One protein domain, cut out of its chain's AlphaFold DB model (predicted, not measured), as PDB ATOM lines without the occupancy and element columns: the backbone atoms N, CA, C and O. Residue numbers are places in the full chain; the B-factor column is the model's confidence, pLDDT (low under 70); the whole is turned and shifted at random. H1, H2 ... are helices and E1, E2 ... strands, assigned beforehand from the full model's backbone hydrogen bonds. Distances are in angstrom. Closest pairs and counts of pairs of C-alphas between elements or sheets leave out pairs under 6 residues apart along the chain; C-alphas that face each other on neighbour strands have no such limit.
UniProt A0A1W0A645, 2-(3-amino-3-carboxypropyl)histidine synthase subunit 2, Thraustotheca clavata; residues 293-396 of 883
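What this domain is: This is residues 293 to 396 of the 883 residues of the protein "2-(3-amino-3-carboxypropyl)histidine synthase subunit 2" of Thraustotheca clavata (UniProt A0A1W0A645). Helices H1, H3 and H4 pack side by side as a triangle, running the same way; strand E2 lies between this bundle and small H2 at the far end, with E1 beside H1. The class is mixed: 104 residues are printed, with four named helices and two named strands, in the order H1 E1 H2 E2 H3 H4. It is compact, radius of gyration of the C-alphas 13.5 A, spanning 37 by 29 by 26 A.

How they stand to each other: H1, residues 297 to 310, touches H4, residues 381 to 394, at a shallow tilt of 23 degrees; their closest C-alphas, Leu 307 and Cys 392, are 5.3 A apart. H3, residues 360 to 367, touches both, its closest C-alphas to H4 being Tyr 361 and Val 384, 5.8 A. E1, residues 314 to 319, and E2, residues 336 to 340, are near each other; each pairs with no named strand. H2, residues 325 to 329, is apart from both. Every O i to N i+4 pair is within hydrogen-bond range in H1, H2 and H3, and 8 of 10 in H4.

Where its parts are: H1, 20.1 A, begins at C-alpha 297 (44.919, -54.289, 14.220); H4, 19.3 A, ends at C-alpha 394 (48.973, -35.350, 4.427).

The domain as a whole: The printed part has no cut; links E2 to H3 and H3 to H4 are long. Residues 349, 375 and 396 are under pLDDT 70.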
ATOM      1  N   GLY A 293      42.726 -61.114  17.123       70.62
ATOM      2  CA  GLY A 293      43.544 -62.186  16.536       70.62
ATOM      3  C   GLY A 293      44.060 -61.885  15.129       70.62
ATOM      4  O   GLY A 293      44.573 -62.772  14.462       70.62
ATOM      5  N   VAL A 294      43.874 -60.659  14.630       80.69
ATOM      6  CA  VAL A 294      44.331 -60.256  13.290       80.69
ATOM      7  C   VAL A 294      45.570 -59.389  13.431       80.69
ATOM      8  O   VAL A 294      45.538 -58.410  14.164       80.69
ATOM      9  N   ALA A 295      46.648 -59.706  12.723       80.06
ATOM     10  CA  ALA A 295      47.880 -58.928  12.764       80.06
ATOM     11  C   ALA A 295      47.647 -57.452  12.378       80.06
ATOM     12  O   ALA A 295      46.800 -57.138  11.541       80.06
ATOM     13  N   LYS A 296      48.423 -56.544  12.986       83.81
ATOM     14  CA  LYS A 296      48.400 -55.083  12.750       83.81
ATOM     15  C   LYS A 296      47.101 -54.342  13.108       83.81
ATOM     16  O   LYS A 296      46.969 -53.158  12.813       83.81
ATOM     17  N   TYR A 297      46.145 -54.980  13.789       84.69
ATOM     18  CA  TYR A 297      44.919 -54.289  14.220       84.69
ATOM     19  C   TYR A 297      45.201 -53.116  15.181       84.69
ATOM     20  O   TYR A 297      44.517 -52.097  15.117       84.69
ATOM     21  N   LEU A 298      46.211 -53.249  16.054       85.38
ATOM     22  CA  LEU A 298      46.630 -52.179  16.967       85.38
ATOM     23  C   LEU A 298      47.225 -50.995  16.210       85.38
ATOM     24  O   LEU A 298      46.925 -49.861  16.560       85.38
ATOM     25  N   ASP A 299      48.000 -51.255  15.156       87.56
ATOM     26  CA  ASP A 299      48.569 -50.203  14.313       87.56
ATOM     27  C   ASP A 299      47.439 -49.389  13.672       87.56
ATOM     28  O   ASP A 299      47.408 -48.169  13.787       87.56
ATOM     29  N   VAL A 300      46.418 -50.067  13.128       87.88
ATOM     30  CA  VAL A 300      45.214 -49.414  12.588       87.88
ATOM     31  C   VAL A 300      44.513 -48.558  13.651       87.88
ATOM     32  O   VAL A 300      44.148 -47.417  13.369       87.88
ATOM     33  N   VAL A 301      44.326 -49.072  14.873       88.81
ATOM     34  CA  VAL A 301      43.708 -48.316  15.979       88.81
ATOM     35  C   VAL A 301      44.529 -47.078  16.338       88.81
ATOM     36  O   VAL A 301      43.962 -45.989  16.407       88.81
ATOM     37  N   ASN A 302      45.838 -47.232  16.540       88.31
ATOM     38  CA  ASN A 302      46.728 -46.148  16.952       88.31
ATOM     39  C   ASN A 302      46.798 -45.049  15.879       88.31
ATOM     40  O   ASN A 302      46.696 -43.859  16.194       88.31
ATOM     41  N   THR A 303      46.893 -45.435  14.603       89.25
ATOM     42  CA  THR A 303      46.883 -44.495  13.477       89.25
ATOM     43  C   THR A 303      45.540 -43.773  13.373       89.25
ATOM     44  O   THR A 303      45.518 -42.558  13.202       89.25
ATOM     45  N   MET A 304      44.406 -44.461  13.565       90.25
ATOM     46  CA  MET A 304      43.093 -43.800  13.594       90.25
ATOM     47  C   MET A 304      42.933 -42.840  14.768       90.25
ATOM     48  O   MET A 304      42.371 -41.767  14.586       90.25
ATOM     49  N   GLN A 305      43.393 -43.199  15.968       89.62
ATOM     50  CA  GLN A 305      43.341 -42.298  17.123       89.62
ATOM     51  C   GLN A 305      44.130 -41.017  16.849       89.62
ATOM     52  O   GLN A 305      43.614 -39.925  17.085       89.62
ATOM     53  N   SER A 306      45.335 -41.159  16.288       87.38
ATOM     54  CA  SER A 306      46.186 -40.035  15.889       87.38
ATOM     55  C   SER A 306      45.495 -39.166  14.839       87.38
ATOM     56  O   SER A 306      45.381 -37.957  15.018       87.38
ATOM     57  N   LEU A 307      44.941 -39.787  13.796       88.69
ATOM     58  CA  LEU A 307      44.207 -39.111  12.731       88.69
ATOM     59  C   LEU A 307      42.977 -38.345  13.256       88.69
ATOM     60  O   LEU A 307      42.804 -37.169  12.956       88.69
ATOM     61  N   ILE A 308      42.141 -38.983  14.081       88.81
ATOM     62  CA  ILE A 308      40.951 -38.353  14.675       88.81
ATOM     63  C   ILE A 308      41.354 -37.147  15.536       88.81
ATOM     64  O   ILE A 308      40.697 -36.106  15.473       88.81
ATOM     65  N   SER A 309      42.435 -37.279  16.311       85.56
ATOM     66  CA  SER A 309      42.953 -36.205  17.160       85.56
ATOM     67  C   SER A 309      43.480 -35.027  16.340       85.56
ATOM     68  O   SER A 309      43.151 -33.887  16.660       85.56
ATOM     69  N   LYS A 310      44.239 -35.281  15.263       85.19
ATOM     70  CA  LYS A 310      44.729 -34.238  14.341       85.19
ATOM     71  C   LYS A 310      43.590 -33.446  13.697       85.19
ATOM     72  O   LYS A 310      43.699 -32.242  13.516       85.19
ATOM     73  N   CYS A 311      42.460 -34.097  13.423       84.75
ATOM     74  CA  CYS A 311      41.255 -33.437  12.915       84.75
ATOM     75  C   CYS A 311      40.435 -32.698  13.996       84.75
ATOM     76  O   CYS A 311      39.305 -32.288  13.720       84.75
ATOM     77  N   GLY A 312      40.936 -32.571  15.231       79.94
ATOM     78  CA  GLY A 312      40.259 -31.860  16.321       79.94
ATOM     79  C   GLY A 312      39.003 -32.557  16.857       79.94
ATOM     80  O   GLY A 312      38.119 -31.897  17.405       79.94
ATOM     81  N   ARG A 313      38.886 -33.880  16.683       85.44
ATOM     82  CA  ARG A 313      37.726 -34.689  17.100       85.44
ATOM     83  C   ARG A 313      38.088 -35.594  18.277       85.44
ATOM     84  O   ARG A 313      39.248 -35.930  18.498       85.44
ATOM     85  N   LYS A 314      37.086 -36.035  19.043       85.25
ATOM     86  CA  LYS A 314      37.294 -36.924  20.202       85.25
ATOM     87  C   LYS A 314      37.116 -38.385  19.800       85.25
ATOM     88  O   LYS A 314      36.143 -38.712  19.124       85.25
ATOM     89  N   SER A 315      38.003 -39.266  20.266       88.19
ATOM     90  CA  SER A 315      37.873 -40.716  20.074       88.19
ATOM     91  C   SER A 315      37.749 -41.479  21.397       88.19
ATOM     92  O   SER A 315      38.371 -41.122  22.396       88.19
ATOM     93  N   TYR A 316      36.946 -42.546  21.407       87.31
ATOM     94  CA  TYR A 316      36.839 -43.502  22.516       87.31
ATOM     95  C   TYR A 316      37.024 -44.921  22.001       87.31
ATOM     96  O   TYR A 316      36.345 -45.315  21.059       87.31
ATOM     97  N   THR A 317      37.879 -45.709  22.642       85.88
ATOM     98  CA  THR A 317      38.141 -47.091  22.224       85.88
ATOM     99  C   THR A 317      37.352 -48.083  23.074       85.88
ATOM    100  O   THR A 317      37.403 -48.044  24.302       85.88
ATOM    101  N   PHE A 318      36.644 -48.998  22.416       84.31
ATOM    102  CA  PHE A 318      35.827 -50.039  23.031       84.31
ATOM    103  C   PHE A 318      36.335 -51.412  22.613       84.31
ATOM    104  O   PHE A 318      36.322 -51.754  21.431       84.31
ATOM    105  N   VAL A 319      36.706 -52.234  23.591       81.38
ATOM    106  CA  VAL A 319      36.951 -53.661  23.363       81.38
ATOM    107  C   VAL A 319      35.629 -54.389  23.530       81.38
ATOM    108  O   VAL A 319      35.104 -54.499  24.639       81.38
ATOM    109  N   VAL A 320      35.063 -54.859  22.421       73.31
ATOM    110  CA  VAL A 320      33.758 -55.520  22.413       73.31
ATOM    111  C   VAL A 320      33.877 -56.797  21.593       73.31
ATOM    112  O   VAL A 320      34.402 -56.768  20.488       73.31
ATOM    113  N   GLY A 321      33.385 -57.925  22.115       75.25
ATOM    114  CA  GLY A 321      33.187 -59.134  21.298       75.25
ATOM    115  C   GLY A 321      32.111 -58.914  20.223       75.25
ATOM    116  O   GLY A 321      31.874 -57.787  19.790       75.25
ATOM    117  N   LYS A 322      31.362 -59.958  19.850       78.06
ATOM    118  CA  LYS A 322      30.197 -59.837  18.944       78.06
ATOM    119  C   LYS A 322      29.333 -58.608  19.272       78.06
ATOM    120  O   LYS A 322      28.808 -58.485  20.390       78.06
ATOM    121  N   ILE A 323      29.217 -57.690  18.314       81.25
ATOM    122  CA  ILE A 323      28.471 -56.442  18.490       81.25
ATOM    123  C   ILE A 323      26.965 -56.708  18.462       81.25
ATOM    124  O   ILE A 323      26.489 -57.581  17.740       81.25
ATOM    125  N   ASN A 324      26.211 -55.974  19.277       82.12
ATOM    126  CA  ASN A 324      24.753 -56.029  19.290       82.12
ATOM    127  C   ASN A 324      24.176 -54.653  19.647       82.12
ATOM    128  O   ASN A 324      24.882 -53.789  20.177       82.12
ATOM    129  N   VAL A 325      22.893 -54.446  19.337       82.62
ATOM    130  CA  VAL A 325      22.211 -53.163  19.565       82.62
ATOM    131  C   VAL A 325      22.289 -52.736  21.039       82.62
ATOM    132  O   VAL A 325      22.741 -51.617  21.283       82.62
ATOM    133  N   PRO A 326      21.982 -53.601  22.035       80.25
ATOM    134  CA  PRO A 326      22.063 -53.211  23.444       80.25
ATOM    135  C   PRO A 326      23.446 -52.715  23.888       80.25
ATOM    136  O   PRO A 326      23.524 -51.752  24.648       80.25
ATOM    137  N   LYS A 327      24.542 -53.328  23.411       81.56
ATOM    138  CA  LYS A 327      25.915 -52.930  23.771       81.56
ATOM    139  C   LYS A 327      26.228 -51.507  23.317       81.56
ATOM    140  O   LYS A 327      26.798 -50.748  24.095       81.56
ATOM    141  N   LEU A 328      25.842 -51.143  22.093       84.12
ATOM    142  CA  LEU A 328      26.154 -49.827  21.523       84.12
ATOM    143  C   LEU A 328      25.169 -48.733  21.961       84.12
ATOM    144  O   LEU A 328      25.568 -47.580  22.103       84.12
ATOM    145  N   SER A 329      23.912 -49.082  22.251       81.44
ATOM    146  CA  SER A 329      22.893 -48.139  22.739       81.44
ATOM    147  C   SER A 329      23.249 -47.445  24.059       81.44
ATOM    148  O   SER A 329      22.686 -46.394  24.350       81.44
ATOM    149  N   ASN A 330      24.179 -47.994  24.846       78.94
ATOM    150  CA  ASN A 330      24.622 -47.405  26.116       78.94
ATOM    151  C   ASN A 330      25.505 -46.152  25.955       78.94
ATOM    152  O   ASN A 330      25.797 -45.491  26.949       78.94
ATOM    153  N   PHE A 331      25.937 -45.822  24.736       81.88
ATOM    154  CA  PHE A 331      26.844 -44.705  24.464       81.88
ATOM    155  C   PHE A 331      26.171 -43.665  23.560       81.88
ATOM    156  O   PHE A 331      26.500 -43.516  22.383       81.88
ATOM    157  N   ALA A 332      25.182 -42.959  24.108       77.31
ATOM    158  CA  ALA A 332      24.390 -41.972  23.370       77.31
ATOM    159  C   ALA A 332      25.215 -40.753  22.908       77.31
ATOM    160  O   ALA A 332      24.864 -40.118  21.908       77.31
ATOM    161  N   GLU A 333      26.301 -40.460  23.626       79.56
ATOM    162  CA  GLU A 333      27.229 -39.349  23.402       79.56
ATOM    163  C   GLU A 333      28.147 -39.562  22.189       79.56
ATOM    164  O   GLU A 333      28.811 -38.628  21.755       79.56
ATOM    165  N   ILE A 334      28.197 -40.781  21.644       87.50
ATOM    166  CA  ILE A 334      28.976 -41.096  20.446       87.50
ATOM    167  C   ILE A 334      28.136 -40.785  19.216       87.50
ATOM    168  O   ILE A 334      27.001 -41.250  19.097       87.50
ATOM    169  N   ASP A 335      28.682 -40.020  18.282       89.38
ATOM    170  CA  ASP A 335      27.996 -39.657  17.041       89.38
ATOM    171  C   ASP A 335      28.056 -40.789  16.013       89.38
ATOM    172  O   ASP A 335      27.095 -41.020  15.278       89.38
ATOM    173  N   LEU A 336      29.176 -41.512  15.992       93.50
ATOM    174  CA  LEU A 336      29.531 -42.513  14.991       93.50
ATOM    175  C   LEU A 336      30.471 -43.559  15.593       93.50
ATOM    176  O   LEU A 336      31.382 -43.217  16.344       93.50
ATOM    177  N   PHE A 337      30.310 -44.817  15.196       93.88
ATOM    178  CA  PHE A 337      31.261 -45.877  15.509       93.88
ATOM    179  C   PHE A 337      32.107 -46.268  14.297       93.88
ATOM    180  O   PHE A 337      31.611 -46.322  13.173       93.88
ATOM    181  N   VAL A 338      33.370 -46.603  14.540       93.62
ATOM    182  CA  VAL A 338      34.309 -47.149  13.560       93.62
ATOM    183  C   VAL A 338      34.652 -48.567  13.990       93.62
ATOM    184  O   VAL A 338      35.219 -48.764  15.060       93.62
ATOM    185  N   LEU A 339      34.287 -49.561  13.187       92.06
ATOM    186  CA  LEU A 339      34.517 -50.966  13.500       92.06
ATOM    187  C   LEU A 339      35.833 -51.464  12.903       92.06
ATOM    188  O   LEU A 339      35.976 -51.576  11.688       92.06
ATOM    189  N   VAL A 340      36.754 -51.852  13.777       89.75
ATOM    190  CA  VAL A 340      38.015 -52.515  13.435       89.75
ATOM    191  C   VAL A 340      37.802 -54.022  13.530       89.75
ATOM    192  O   VAL A 340      37.902 -54.600  14.611       89.75
ATOM    193  N   ALA A 341      37.442 -54.658  12.418       87.50
ATOM    194  CA  ALA A 341      37.142 -56.090  12.346       87.50
ATOM    195  C   ALA A 341      37.818 -56.743  11.130       87.50
ATOM    196  O   ALA A 341      38.491 -56.079  10.348       87.50
ATOM    197  N   CYS A 342      37.652 -58.058  10.971       86.06
ATOM    198  CA  CYS A 342      38.134 -58.746   9.775       86.06
ATOM    199  C   CYS A 342      37.358 -58.298   8.520       86.06
ATOM    200  O   CYS A 342      36.200 -57.875   8.637       86.06
ATOM    201  N   PRO A 343      37.919 -58.461   7.309       82.69
ATOM    202  CA  PRO A 343      37.287 -57.990   6.075       82.69
ATOM    203  C   PRO A 343      35.853 -58.510   5.875       82.69
ATOM    204  O   PRO A 343      34.987 -57.785   5.386       82.69
ATOM    205  N   GLU A 344      35.567 -59.753   6.269       82.12
ATOM    206  CA  GLU A 344      34.243 -60.368   6.086       82.12
ATOM    207  C   GLU A 344      33.175 -59.878   7.071       82.12
ATOM    208  O   GLU A 344      31.987 -59.955   6.763       82.12
ATOM    209  N   ASN A 345      33.578 -59.379   8.243       79.56
ATOM    210  CA  ASN A 345      32.676 -58.946   9.315       79.56
ATOM    211  C   ASN A 345      32.741 -57.430   9.553       79.56
ATOM    212  O   ASN A 345      32.359 -56.940  10.607       79.56
ATOM    213  N   THR A 346      33.278 -56.676   8.598       75.00
ATOM    214  CA  THR A 346      33.491 -55.229   8.740       75.00
ATOM    215  C   THR A 346      32.273 -54.408   8.285       75.00
ATOM    216  O   THR A 346      32.083 -53.269   8.709       75.00
ATOM    217  N   LEU A 347      31.396 -54.980   7.455       75.50
ATOM    218  CA  LEU A 347      30.256 -54.270   6.871       75.50
ATOM    219  C   LEU A 347      28.982 -54.485   7.686       75.50
ATOM    220  O   LEU A 347      28.303 -55.501   7.548       75.50
ATOM    221  N   PHE A 348      28.617 -53.480   8.477       72.06
ATOM    222  CA  PHE A 348      27.336 -53.432   9.179       72.06
ATOM    223  C   PHE A 348      26.393 -52.432   8.505       72.06
ATOM    224  O   PHE A 348      26.633 -51.226   8.522       72.06
ATOM    225  N   ASP A 349      25.311 -52.941   7.911       66.31
ATOM    226  CA  ASP A 349      24.262 -52.151   7.243       66.31
ATOM    227  C   ASP A 349      22.868 -52.500   7.798       66.31
ATOM    228  O   ASP A 349      21.923 -52.793   7.063       66.31
ATOM    229  N   SER A 350      22.753 -52.529   9.131       74.00
ATOM    230  CA  SER A 350      21.474 -52.716   9.825       74.00
ATOM    231  C   SER A 350      20.905 -51.376  10.280       74.00
ATOM    232  O   SER A 350      21.598 -50.564  10.892       74.00
ATOM    233  N   THR A 351      19.611 -51.171  10.034       73.81
ATOM    234  CA  THR A 351      18.859 -50.002  10.518       73.81
ATOM    235  C   THR A 351      18.538 -50.068  12.012       73.81
ATOM    236  O   THR A 351      17.921 -49.148  12.539       73.81
ATOM    237  N   GLU A 352      18.884 -51.167  12.686       78.50
ATOM    238  CA  GLU A 352      18.613 -51.369  14.113       78.50
ATOM    239  C   GLU A 352      19.616 -50.640  15.016       78.50
ATOM    240  O   GLU A 352      19.310 -50.353  16.173       78.50
ATOM    241  N   TYR A 353      20.801 -50.307  14.495       83.56
ATOM    242  CA  TYR A 353      21.785 -49.515  15.225       83.56
ATOM    243  C   TYR A 353      21.422 -48.029  15.169       83.56
ATOM    244  O   TYR A 353      21.306 -47.434  14.099       83.56
ATOM    245  N   PHE A 354      21.267 -47.415  16.344       82.69
ATOM    246  CA  PHE A 354      20.906 -45.999  16.475       82.69
ATOM    247  C   PHE A 354      21.986 -45.045  15.955       82.69
ATOM    248  O   PHE A 354      21.667 -43.945  15.501       82.69
ATOM    249  N   LYS A 355      23.255 -45.457  16.043       88.50
ATOM    250  CA  LYS A 355      24.411 -44.694  15.573       88.50
ATOM    251  C   LYS A 355      25.043 -45.404  14.372       88.50
ATOM    252  O   LYS A 355      25.091 -46.635  14.364       88.50
ATOM    253  N   PRO A 356      25.501 -44.655  13.354       90.31
ATOM    254  CA  PRO A 356      26.149 -45.225  12.179       90.31
ATOM    255  C   PRO A 356      27.427 -45.990  12.555       90.31
ATOM    256  O   PRO A 356      28.151 -45.583  13.463       90.31
ATOM    257  N   ILE A 357      27.694 -47.088  11.840       92.56
ATOM    258  CA  ILE A 357      28.905 -47.907  11.985       92.56
ATOM    259  C   ILE A 357      29.646 -47.915  10.645       92.56
ATOM    260  O   ILE A 357      29.145 -48.428   9.636       92.56
ATOM    261  N   ILE A 358      30.842 -47.338  10.643       93.31
ATOM    262  CA  ILE A 358      31.725 -47.256   9.483       93.31
ATOM    263  C   ILE A 358      32.995 -48.079   9.680       93.31
ATOM    264  O   ILE A 358      33.255 -48.616  10.754       93.31
ATOM    265  N   THR A 359      33.776 -48.191   8.622       92.81
ATOM    266  CA  THR A 359      35.048 -48.907   8.577       92.81
ATOM    267  C   THR A 359      36.223 -47.932   8.690       92.81
ATOM    268  O   THR A 359      36.044 -46.735   8.448       92.81
ATOM    269  N   PRO A 360      37.441 -48.409   9.001       92.25
ATOM    270  CA  PRO A 360      38.620 -47.547   9.061       92.25
ATOM    271  C   PRO A 360      38.910 -46.836   7.727       92.25
ATOM    272  O   PRO A 360      39.276 -45.665   7.715       92.25
ATOM    273  N   TYR A 361      38.660 -47.503   6.594       91.25
ATOM    274  CA  TYR A 361      38.794 -46.893   5.268       91.25
ATOM    275  C   TYR A 361      37.807 -45.739   5.059       91.25
ATOM    276  O   TYR A 361      38.185 -44.647   4.648       91.25
ATOM    277  N   GLU A 362      36.540 -45.941   5.399       92.50
ATOM    278  CA  GLU A 362      35.522 -44.891   5.286       92.50
ATOM    279  C   GLU A 362      35.792 -43.702   6.201       92.50
ATOM    280  O   GLU A 362      35.456 -42.578   5.841       92.50
ATOM    281  N   LEU A 363      36.410 -43.941   7.361       92.56
ATOM    282  CA  LEU A 363      36.843 -42.865   8.240       92.56
ATOM    283  C   LEU A 363      37.940 -42.034   7.568       92.56
ATOM    284  O   LEU A 363      37.849 -40.811   7.592       92.56
ATOM    285  N   SER A 364      38.924 -42.673   6.923       90.44
ATOM    286  CA  SER A 364      39.963 -41.948   6.175       90.44
ATOM    287  C   SER A 364      39.362 -41.062   5.078       90.44
ATOM    288  O   SER A 364      39.683 -39.882   5.008       90.44
ATOM    289  N   LEU A 365      38.381 -41.573   4.322       90.38
ATOM    290  CA  LEU A 365      37.641 -40.798   3.313       90.38
ATOM    291  C   LEU A 365      36.796 -39.658   3.905       90.38
ATOM    292  O   LEU A 365      36.450 -38.704   3.209       90.38
ATOM    293  N   ALA A 366      36.370 -39.792   5.161       90.38
ATOM    294  CA  ALA A 366      35.562 -38.785   5.833       90.38
ATOM    295  C   ALA A 366      36.410 -37.647   6.419       90.38
ATOM    296  O   ALA A 366      35.919 -36.524   6.508       90.38
ATOM    297  N   LEU A 367      37.638 -37.948   6.845       87.94
ATOM    298  CA  LEU A 367      38.539 -36.999   7.500       87.94
ATOM    299  C   LEU A 367      39.490 -36.296   6.526       87.94
ATOM    300  O   LEU A 367      39.930 -35.190   6.823       87.94
ATOM    301  N   ASP A 368      39.771 -36.901   5.372       84.38
ATOM    302  CA  ASP A 368      40.621 -36.329   4.329       84.38
ATOM    303  C   ASP A 368      39.788 -35.885   3.123       84.38
ATOM    304  O   ASP A 368      39.268 -36.706   2.363       84.38
ATOM    305  N   ASP A 369      39.672 -34.573   2.926       75.19
ATOM    306  CA  ASP A 369      38.934 -34.008   1.796       75.19
ATOM    307  C   ASP A 369      39.656 -34.169   0.447       75.19
ATOM    308  O   ASP A 369      39.028 -33.997  -0.603       75.19
ATOM    309  N   SER A 370      40.945 -34.529   0.441       78.12
ATOM    310  CA  SER A 370      41.689 -34.819  -0.790       78.12
ATOM    311  C   SER A 370      41.350 -36.193  -1.374       78.12
ATOM    312  O   SER A 370      41.488 -36.409  -2.584       78.12
ATOM    313  N   LEU A 371      40.860 -37.120  -0.543       81.25
ATOM    314  CA  LEU A 371      40.491 -38.457  -0.981       81.25
ATOM    315  C   LEU A 371      39.116 -38.466  -1.651       81.25
ATOM    316  O   LEU A 371      38.110 -38.002  -1.113       81.25
ATOM    317  N   GLN A 372      39.053 -39.079  -2.831       80.44
ATOM    318  CA  GLN A 372      37.799 -39.283  -3.551       80.44
ATOM    319  C   GLN A 372      37.260 -40.697  -3.341       80.44
ATOM    320  O   GLN A 372      38.007 -41.677  -3.325       80.44
ATOM    321  N   TRP A 373      35.936 -40.801  -3.219       82.19
ATOM    322  CA  TRP A 373      35.243 -42.085  -3.201       82.19
ATOM    323  C   TRP A 373      35.459 -42.817  -4.529       82.19
ATOM    324  O   TRP A 373      35.103 -42.301  -5.590       82.19
ATOM    325  N   SER A 374      36.001 -44.032  -4.469       76.06
ATOM    326  CA  SER A 374      36.188 -44.905  -5.628       76.06
ATOM    327  C   SER A 374      35.308 -46.153  -5.520       76.06
ATOM    328  O   SER A 374      34.796 -46.493  -4.453       76.06
ATOM    329  N   ALA A 375      35.126 -46.863  -6.635       69.50
ATOM    330  CA  ALA A 375      34.409 -48.139  -6.650       69.50
ATOM    331  C   ALA A 375      35.221 -49.307  -6.044       69.50
ATOM    332  O   ALA A 375      34.682 -50.397  -5.881       69.50
ATOM    333  N   GLN A 376      36.502 -49.098  -5.714       76.75
ATOM    334  CA  GLN A 376      37.396 -50.118  -5.154       76.75
ATOM    335  C   GLN A 376      37.471 -49.971  -3.632       76.75
ATOM    336  O   GLN A 376      38.334 -49.282  -3.085       76.75
ATOM    337  N   TYR A 377      36.538 -50.613  -2.937       84.50
ATOM    338  CA  TYR A 377      36.406 -50.491  -1.491       84.50
ATOM    339  C   TYR A 377      37.510 -51.260  -0.749       84.50
ATOM    340  O   TYR A 377      37.668 -52.461  -0.955       84.50
ATOM    341  N   LYS A 378      38.238 -50.618   0.173       86.19
ATOM    342  CA  LYS A 378      39.297 -51.276   0.959       86.19
ATOM    343  C   LYS A 378      38.767 -51.752   2.313       86.19
ATOM    344  O   LYS A 378      38.227 -50.964   3.084       86.19
ATOM    345  N   SER A 379      38.927 -53.041   2.610       82.88
ATOM    346  CA  SER A 379      38.486 -53.653   3.877       82.88
ATOM    347  C   SER A 379      39.582 -54.421   4.622       82.88
ATOM    348  O   SER A 379      39.420 -54.676   5.813       82.88
ATOM    349  N   ASP A 380      40.688 -54.771   3.962       81.69
ATOM    350  CA  ASP A 380      41.831 -55.444   4.585       81.69
ATOM    351  C   ASP A 380      42.775 -54.434   5.243       81.69
ATOM    352  O   ASP A 380      43.079 -53.392   4.666       81.69
ATOM    353  N   PHE A 381      43.279 -54.744   6.436       81.94
ATOM    354  CA  PHE A 381      44.224 -53.882   7.142       81.94
ATOM    355  C   PHE A 381      45.511 -53.657   6.352       81.94
ATOM    356  O   PHE A 381      46.077 -52.573   6.446       81.94
ATOM    357  N   GLN A 382      45.945 -54.618   5.534       78.00
ATOM    358  CA  GLN A 382      47.126 -54.438   4.684       78.00
ATOM    359  C   GLN A 382      46.923 -53.351   3.617       78.00
ATOM    360  O   GLN A 382      47.863 -52.627   3.305       78.00
ATOM    361  N   ASP A 383      45.694 -53.185   3.118       81.19
ATOM    362  CA  ASP A 383      45.345 -52.153   2.131       81.19
ATOM    363  C   ASP A 383      44.987 -50.813   2.794       81.19
ATOM    364  O   ASP A 383      45.185 -49.729   2.229       81.19
ATOM    365  N   VAL A 384      44.389 -50.886   3.986       85.25
ATOM    366  CA  VAL A 384      43.845 -49.733   4.707       85.25
ATOM    367  C   VAL A 384      44.918 -49.001   5.502       85.25
ATOM    368  O   VAL A 384      44.912 -47.774   5.492       85.25
ATOM    369  N   LEU A 385      45.856 -49.709   6.134       85.06
ATOM    370  CA  LEU A 385      46.900 -49.094   6.956       85.06
ATOM    371  C   LEU A 385      47.769 -48.097   6.163       85.06
ATOM    372  O   LEU A 385      47.855 -46.960   6.616       85.06
ATOM    373  N   PRO A 386      48.277 -48.409   4.951       85.31
ATOM    374  CA  PRO A 386      49.014 -47.424   4.153       85.31
ATOM    375  C   PRO A 386      48.161 -46.209   3.770       85.31
ATOM    376  O   PRO A 386      48.667 -45.103   3.637       85.31
ATOM    377  N   THR A 387      46.850 -46.406   3.583       82.62
ATOM    378  CA  THR A 387      45.924 -45.301   3.291       82.62
ATOM    379  C   THR A 387      45.770 -44.399   4.518       82.62
ATOM    380  O   THR A 387      45.840 -43.185   4.386       82.62
ATOM    381  N   LEU A 388      45.611 -44.986   5.708       83.25
ATOM    382  CA  LEU A 388      45.510 -44.255   6.972       83.25
ATOM    383  C   LEU A 388      46.800 -43.512   7.326       83.25
ATOM    384  O   LEU A 388      46.722 -42.372   7.768       83.25
ATOM    385  N   GLU A 389      47.959 -44.145   7.142       85.31
ATOM    386  CA  GLU A 389      49.273 -43.535   7.371       85.31
ATOM    387  C   GLU A 389      49.478 -42.342   6.435       85.31
ATOM    388  O   GLU A 389      49.697 -41.234   6.913       85.31
ATOM    389  N   ASN A 390      49.260 -42.528   5.126       83.56
ATOM    390  CA  ASN A 390      49.352 -41.438   4.154       83.56
ATOM    391  C   ASN A 390      48.407 -40.278   4.493       83.56
ATOM    392  O   ASN A 390      48.820 -39.129   4.428       83.56
ATOM    393  N   THR A 391      47.158 -40.562   4.874       79.38
ATOM    394  CA  THR A 391      46.199 -39.528   5.294       79.38
ATOM    395  C   THR A 391      46.637 -38.814   6.575       79.38
ATOM    396  O   THR A 391      46.470 -37.607   6.720       79.38
ATOM    397  N   CYS A 392      47.205 -39.550   7.527       79.88
ATOM    398  CA  CYS A 392      47.746 -38.966   8.746       79.88
ATOM    399  C   CYS A 392      48.961 -38.068   8.456       79.88
ATOM    400  O   CYS A 392      49.168 -37.100   9.186       79.88
ATOM    401  N   ASP A 393      49.735 -38.366   7.411       80.38
ATOM    402  CA  ASP A 393      50.889 -37.574   6.977       80.38
ATOM    403  C   ASP A 393      50.498 -36.356   6.119       80.38
ATOM    404  O   ASP A 393      51.145 -35.316   6.218       80.38
ATOM    405  N   THR A 394      49.453 -36.455   5.286       77.81
ATOM    406  CA  THR A 394      48.973 -35.350   4.427       77.81
ATOM    407  C   THR A 394      48.231 -34.273   5.201       77.81
ATOM    408  O   THR A 394      48.258 -33.105   4.808       77.81
ATOM    409  N   ILE A 395      47.564 -34.650   6.290       71.25
ATOM    410  CA  ILE A 395      46.976 -33.701   7.228       71.25
ATOM    411  C   ILE A 395      48.134 -33.107   8.039       71.25
ATOM    412  O   ILE A 395      48.504 -33.601   9.108       71.25
ATOM    413  N   GLU A 396      48.738 -32.050   7.483       59.22
ATOM    414  CA  GLU A 396      49.553 -31.092   8.238       59.22
ATOM    415  C   GLU A 396      48.714 -30.535   9.402       59.22
ATOM    416  O   GLU A 396      47.490 -30.652   9.376       59.22
TER     417      GLU A 396